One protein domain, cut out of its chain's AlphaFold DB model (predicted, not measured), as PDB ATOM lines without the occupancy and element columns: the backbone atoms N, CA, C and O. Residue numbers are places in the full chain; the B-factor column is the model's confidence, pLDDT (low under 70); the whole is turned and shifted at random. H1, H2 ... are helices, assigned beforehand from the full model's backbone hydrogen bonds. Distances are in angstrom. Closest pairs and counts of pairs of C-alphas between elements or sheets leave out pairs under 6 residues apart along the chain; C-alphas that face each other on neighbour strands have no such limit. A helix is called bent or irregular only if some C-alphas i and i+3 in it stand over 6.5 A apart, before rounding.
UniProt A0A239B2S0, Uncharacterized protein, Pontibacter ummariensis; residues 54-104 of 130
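AT A GLANCE: This is residues 54 to 104 of the 130 residues of an uncharacterized protein of Pontibacter ummariensis (UniProt A0A239B2S0). Two helices, H1 and then H2, cross steeply near their middles, and a 13-residue tail with no named element, residues 92 to 104, runs from H2 back toward the end where the printed part begins. The printed part has 51 residues, two named helices and no named strand, and its class is all helix. It is compact, with a radius of gyration of the C-alphas of 11.1 A, and only just elongated, spanning 35 by 18 by 15 A.

HOW THE PARTS SIT: Start at H1, residues 59 to 73, and look from Leu 67 to Ala 86 of H2, residues 79 to 91: these closest C-alphas are 5.2 A apart. The helices touch and run opposite ways at a steep tilt of 56 degrees. In H2 every O i to N i+4 pair is within hydrogen-bond range, in H1 9 of 11.

IN THESE COORDINATES: Find C-alpha 59 at (19.693, -36.935, 38.552); from there H1 runs 21.6 A. It is irregular, but only just: C-alphas 69 and 72 are 6.6 A apart. H2 runs 18.2 A, ending at C-alpha 91, (22.317, -28.364, 40.860).

THE WHOLE: The C-alphas farthest apart, of Gly 76 and Lys 103, are 34.9 A apart. The link from H1 to H2 is tight. The printed part has no cut, and no printed residue is under 70 in pLDDT.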
ATOM      1  N   TRP A  54       7.289 -39.294  38.380       86.81
ATOM      2  CA  TRP A  54       8.369 -38.310  38.239       86.81
ATOM      3  C   TRP A  54       9.379 -38.370  39.390       86.81
ATOM      4  O   TRP A  54      10.550 -38.062  39.198       86.81
ATOM      5  N   ASP A  55       8.943 -38.815  40.564       88.56
ATOM      6  CA  ASP A  55       9.764 -39.031  41.756       88.56
ATOM      7  C   ASP A  55      10.862 -40.094  41.568       88.56
ATOM      8  O   ASP A  55      11.857 -40.085  42.288       88.56
ATOM      9  N   LEU A  56      10.718 -40.993  40.588       90.38
ATOM     10  CA  LEU A  56      11.713 -42.029  40.289       90.38
ATOM     11  C   LEU A  56      12.797 -41.571  39.304       90.38
ATOM     12  O   LEU A  56      13.687 -42.351  38.957       90.38
ATOM     13  N   LEU A  57      12.740 -40.325  38.824       90.69
ATOM     14  CA  LEU A  57      13.748 -39.794  37.913       90.69
ATOM     15  C   LEU A  57      15.103 -39.668  38.608       90.69
ATOM     16  O   LEU A  57      15.264 -38.986  39.618       90.69
ATOM     17  N   THR A  58      16.121 -40.260  37.991       93.00
ATOM     18  CA  THR A  58      17.508 -40.072  38.414       93.00
ATOM     19  C   THR A  58      17.984 -38.647  38.126       93.00
ATOM     20  O   THR A  58      17.474 -37.952  37.240       93.00
ATOM     21  N   TYR A  59      19.038 -38.218  38.823       92.94
ATOM     22  CA  TYR A  59      19.693 -36.935  38.552       92.94
ATOM     23  C   TYR A  59      20.124 -36.809  37.079       92.94
ATOM     24  O   TYR A  59      19.926 -35.766  36.458       92.94
ATOM     25  N   GLN A  60      20.666 -37.885  36.496       92.69
ATOM     26  CA  GLN A  60      21.120 -37.895  35.104       92.69
ATOM     27  C   GLN A  60      19.963 -37.657  34.123       92.69
ATOM     28  O   GLN A  60      20.089 -36.843  33.208       92.69
ATOM     29  N   GLN A  61      18.814 -38.299  34.349       92.69
ATOM     30  CA  GLN A  61      17.612 -38.079  33.540       92.69
ATOM     31  C   GLN A  61      17.046 -36.664  33.727       92.69
ATOM     32  O   GLN A  61      16.624 -36.035  32.756       92.69
ATOM     33  N   CYS A  62      17.086 -36.116  34.946       92.25
ATOM     34  CA  CYS A  62      16.699 -34.724  35.200       92.25
ATOM     35  C   CYS A  62      17.601 -33.736  34.447       92.25
ATOM     36  O   CYS A  62      17.111 -32.775  33.852       92.25
ATOM     37  N   LEU A  63      18.912 -33.988  34.416       93.81
ATOM     38  CA  LEU A  63      19.869 -33.175  33.667       93.81
ATOM     39  C   LEU A  63      19.584 -33.214  32.162       93.81
ATOM     40  O   LEU A  63      19.642 -32.177  31.495       93.81
ATOM     41  N   GLU A  64      19.257 -34.386  31.622       93.94
ATOM     42  CA  GLU A  64      18.869 -34.547  30.218       93.94
ATOM     43  C   GLU A  64      17.570 -33.803  29.898       93.94
ATOM     44  O   GLU A  64      17.527 -33.058  28.918       93.94
ATOM     45  N   LYS A  65      16.556 -33.887  30.766       92.62
ATOM     46  CA  LYS A  65      15.310 -33.118  30.620       92.62
ATOM     47  C   LYS A  65      15.543 -31.612  30.675       92.62
ATOM     48  O   LYS A  65      15.036 -30.873  29.832       92.62
ATOM     49  N   ASN A  66      16.373 -31.141  31.600       92.50
ATOM     50  CA  ASN A  66      16.753 -29.731  31.658       92.50
ATOM     51  C   ASN A  66      17.491 -29.293  30.383       92.50
ATOM     52  O   ASN A  66      17.245 -28.200  29.871       92.50
ATOM     53  N   LEU A  67      18.350 -30.146  29.816       93.06
ATOM     54  CA  LEU A  67      19.012 -29.873  28.541       93.06
ATOM     55  C   LEU A  67      18.006 -29.762  27.383       93.06
ATOM     56  O   LEU A  67      18.144 -28.855  26.559       93.06
ATOM     57  N   GLU A  68      17.000 -30.641  27.324       92.12
ATOM     58  CA  GLU A  68      15.920 -30.597  26.327       92.12
ATOM     59  C   GLU A  68      15.138 -29.279  26.380       92.12
ATOM     60  O   GLU A  68      14.870 -28.697  25.330       92.12
ATOM     61  N   LEU A  69      14.844 -28.768  27.580       90.56
ATOM     62  CA  LEU A  69      14.134 -27.498  27.774       90.56
ATOM     63  C   LEU A  69      14.985 -26.272  27.415       90.56
ATOM     64  O   LEU A  69      14.493 -25.306  26.832       90.56
ATOM     65  N   ILE A  70      16.278 -26.299  27.742       90.75
ATOM     66  CA  ILE A  70      17.195 -25.163  27.552       90.75
ATOM     67  C   ILE A  70      17.633 -25.023  26.087       90.75
ATOM     68  O   ILE A  70      17.856 -23.905  25.608       90.75
ATOM     69  N   LYS A  71      17.762 -26.141  25.360       91.69
ATOM     70  CA  LYS A  71      18.222 -26.187  23.964       91.69
ATOM     71  C   LYS A  71      17.416 -25.291  23.005       91.69
ATOM     72  O   LYS A  71      18.053 -24.520  22.286       91.69
ATOM     73  N   PRO A  72      16.068 -25.330  22.959       90.50
ATOM     74  CA  PRO A  72      15.291 -24.474  22.061       90.50
ATOM     75  C   PRO A  72      15.357 -22.987  22.429       90.50
ATOM     76  O   PRO A  72      15.234 -22.151  21.536       90.50
ATOM     77  N   LEU A  73      15.596 -22.654  23.703       88.44
ATOM     78  CA  LEU A  73      15.735 -21.273  24.185       88.44
ATOM     79  C   LEU A  73      17.111 -20.668  23.863       88.44
ATOM     80  O   LEU A  73      17.261 -19.454  23.805       88.44
ATOM     81  N   ASN A  74      18.122 -21.511  23.636       87.75
ATOM     82  CA  ASN A  74      19.518 -21.109  23.445       87.75
ATOM     83  C   ASN A  74      20.060 -21.577  22.086       87.75
ATOM     84  O   ASN A  74      21.159 -22.137  21.993       87.75
ATOM     85  N   LYS A  75      19.280 -21.361  21.019       84.06
ATOM     86  CA  LYS A  75      19.688 -21.698  19.648       84.06
ATOM     87  C   LYS A  75      21.019 -21.014  19.302       84.06
ATOM     88  O   LYS A  75      21.208 -19.832  19.563       84.06
ATOM     89  N   GLY A  76      21.956 -21.779  18.739       81.88
ATOM     90  CA  GLY A  76      23.275 -21.288  18.313       81.88
ATOM     91  C   GLY A  76      24.375 -21.291  19.384       81.88
ATOM     92  O   GLY A  76      25.526 -21.008  19.064       81.88
ATOM     93  N   LYS A  77      24.082 -21.639  20.646       87.25
ATOM     94  CA  LYS A  77      25.123 -21.799  21.677       87.25
ATOM     95  C   LYS A  77      25.828 -23.158  21.566       87.25
ATOM     96  O   LYS A  77      25.230 -24.161  21.185       87.25
ATOM     97  N   ASN A  78      27.105 -23.197  21.954       89.75
ATOM     98  CA  ASN A  78      27.911 -24.422  21.964       89.75
ATOM     99  C   ASN A  78      27.305 -25.480  22.914       89.75
ATOM    100  O   ASN A  78      26.869 -25.169  24.023       89.75
ATOM    101  N   ARG A  79      27.352 -26.756  22.512       87.94
ATOM    102  CA  ARG A  79      26.921 -27.919  23.301       87.94
ATOM    103  C   ARG A  79      27.536 -27.960  24.702       87.94
ATOM    104  O   ARG A  79      26.826 -28.288  25.649       87.94
ATOM    105  N   MET A  80      28.816 -27.603  24.863       90.62
ATOM    106  CA  MET A  80      29.446 -27.549  26.194       90.62
ATOM    107  C   MET A  80      28.783 -26.517  27.108       90.62
ATOM    108  O   MET A  80      28.530 -26.798  28.279       90.62
ATOM    109  N   PHE A  81      28.465 -25.339  26.566       92.12
ATOM    110  CA  PHE A  81      27.784 -24.284  27.309       92.12
ATOM    111  C   PHE A  81      26.393 -24.743  27.753       92.12
ATOM    112  O   PHE A  81      26.057 -24.614  28.928       92.12
ATOM    113  N   LEU A  82      25.624 -25.356  26.845       92.31
ATOM    114  CA  LEU A  82      24.291 -25.884  27.154       92.31
ATOM    115  C   LEU A  82      24.337 -26.932  28.268       92.31
ATOM    116  O   LEU A  82      23.521 -26.897  29.183       92.31
ATOM    117  N   ARG A  83      25.325 -27.834  28.230       92.31
ATOM    118  CA  ARG A  83      25.492 -28.877  29.249       92.31
ATOM    119  C   ARG A  83      25.874 -28.293  30.609       92.31
ATOM    120  O   ARG A  83      25.334 -28.721  31.623       92.31
ATOM    121  N   LYS A  84      26.755 -27.285  30.633       94.62
ATOM    122  CA  LYS A  84      27.130 -26.566  31.862       94.62
ATOM    123  C   LYS A  84      25.942 -25.807  32.453       94.62
ATOM    124  O   LYS A  84      25.755 -25.825  33.665       94.62
ATOM    125  N   LEU A  85      25.129 -25.180  31.604       92.75
ATOM    126  CA  LEU A  85      23.920 -24.477  32.022       92.75
ATOM    127  C   LEU A  85      22.865 -25.446  32.569       92.75
ATOM    128  O   LEU A  85      22.347 -25.210  33.655       92.75
ATOM    129  N   ALA A  86      22.604 -26.559  31.879       92.75
ATOM    130  CA  ALA A  86      21.693 -27.600  32.356       92.75
ATOM    131  C   ALA A  86      22.153 -28.179  33.700       92.75
ATOM    132  O   ALA A  86      21.343 -28.299  34.616       92.75
ATOM    133  N   LYS A  87      23.456 -28.449  33.855       93.69
ATOM    134  CA  LYS A  87      24.028 -28.890  35.131       93.69
ATOM    135  C   LYS A  87      23.799 -27.855  36.232       93.69
ATOM    136  O   LYS A  87      23.226 -28.196  37.254       93.69
ATOM    137  N   LYS A  88      24.129 -26.581  35.985       94.06
ATOM    138  CA  LYS A  88      23.905 -25.482  36.937       94.06
ATOM    139  C   LYS A  88      22.439 -25.381  37.373       94.06
ATOM    140  O   LYS A  88      22.161 -25.272  38.555       94.06
ATOM    141  N   VAL A  89      21.502 -25.444  36.429       92.25
ATOM    142  CA  VAL A  89      20.058 -25.371  36.709       92.25
ATOM    143  C   VAL A  89      19.565 -26.578  37.513       92.25
ATOM    144  O   VAL A  89      18.705 -26.419  38.381       92.25
ATOM    145  N   THR A  90      20.117 -27.762  37.231       91.25
ATOM    146  CA  THR A  90      19.821 -28.995  37.971       91.25
ATOM    147  C   THR A  90      20.376 -28.891  39.392       91.25
ATOM    148  O   THR A  90      19.617 -29.044  40.339       91.25
ATOM    149  N   ASP A  91      21.649 -28.523  39.557       91.88
ATOM    150  CA  ASP A  91      22.317 -28.364  40.860       91.88
ATOM    151  C   ASP A  91      21.642 -27.300  41.741       91.88
ATOM    152  O   ASP A  91      21.454 -27.496  42.938       91.88
ATOM    153  N   GLU A  92      21.206 -26.185  41.145       92.00
ATOM    154  CA  GLU A  92      20.437 -25.132  41.826       92.00
ATOM    155  C   GLU A  92      18.978 -25.540  42.114       92.00
ATOM    156  O   GLU A  92      18.210 -24.754  42.674       92.00
ATOM    157  N   LYS A  93      18.569 -26.751  41.714       89.75
ATOM    158  CA  LYS A  93      17.212 -27.296  41.858       89.75
ATOM    159  C   LYS A  93      16.135 -26.360  41.297       89.75
ATOM    160  O   LYS A  93      15.050 -26.254  41.866       89.75
ATOM    161  N   LYS A  94      16.420 -25.612  40.226       85.50
ATOM    162  CA  LYS A  94      15.498 -24.584  39.693       85.50
ATOM    163  C   LYS A  94      14.393 -25.153  38.808       85.50
ATOM    164  O   LYS A  94      13.281 -24.641  38.843       85.50
ATOM    165  N   LEU A  95      14.717 -26.171  38.016       85.19
ATOM    166  CA  LEU A  95      13.781 -26.861  37.124       85.19
ATOM    167  C   LEU A  95      13.602 -28.314  37.593       85.19
ATOM    168  O   LEU A  95      13.261 -28.539  38.752       85.19
ATOM    169  N   TRP A  96      13.854 -29.296  36.721       86.88
ATOM    170  CA  TRP A  96      13.766 -30.714  37.055       86.88
ATOM    171  C   TRP A  96      14.886 -31.090  38.025       86.88
ATOM    172  O   TRP A  96      16.064 -30.954  37.689       86.88
ATOM    173  N   HIS A  97      14.523 -31.559  39.216       87.75
ATOM    174  CA  HIS A  97      15.452 -32.118  40.196       87.75
ATOM    175  C   HIS A  97      14.756 -33.229  40.989       87.75
ATOM    176  O   HIS A  97      13.637 -32.975  41.436       87.75
ATOM    177  N   PRO A  98      15.400 -34.388  41.238       85.31
ATOM    178  CA  PRO A  98      14.769 -35.521  41.923       85.31
ATOM    179  C   PRO A  98      14.044 -35.123  43.218       85.31
ATOM    180  O   PRO A  98      12.861 -35.393  43.365       85.31
ATOM    181  N   ASP A  99      14.695 -34.337  44.082       86.25
ATOM    182  CA  ASP A  99      14.123 -33.865  45.357       86.25
ATOM    183  C   ASP A  99      12.843 -33.015  45.247       86.25
ATOM    184  O   ASP A  99      12.176 -32.784  46.251       86.25
ATOM    185  N   LYS A 100      12.540 -32.460  44.068       85.81
ATOM    186  CA  LYS A 100      11.367 -31.599  43.842       85.81
ATOM    187  C   LYS A 100      10.263 -32.290  43.053       85.81
ATOM    188  O   LYS A 100       9.186 -31.717  42.903       85.81
ATOM    189  N   LEU A 101      10.538 -33.469  42.504       86.19
ATOM    190  CA  LEU A 101       9.584 -34.202  41.692       86.19
ATOM    191  C   LEU A 101       8.740 -35.097  42.590       86.19
ATOM    192  O   LEU A 101       9.248 -35.783  43.472       86.19
ATOM    193  N   ALA A 102       7.436 -35.080  42.348       85.19
ATOM    194  CA  ALA A 102       6.475 -35.904  43.056       85.19
ATOM    195  C   ALA A 102       5.749 -36.814  42.066       85.19
ATOM    196  O   ALA A 102       5.626 -36.497  40.880       85.19
ATOM    197  N   LYS A 103       5.232 -37.932  42.577       86.75
ATOM    198  CA  LYS A 103       4.243 -38.738  41.863       86.75
ATOM    199  C   LYS A 103       3.045 -37.858  41.497       86.75
ATOM    200  O   LYS A 103       2.625 -37.029  42.307       86.75
ATOM    201  N   GLU A 104       2.497 -38.054  40.299       84.31
ATOM    202  CA  GLU A 104       1.285 -37.339  39.896       84.31
ATOM    203  C   GLU A 104       0.140 -37.564  40.885       84.31
ATOM    204  O   GLU A 104      -0.110 -38.683  41.348       84.31
TER     205      GLU A 104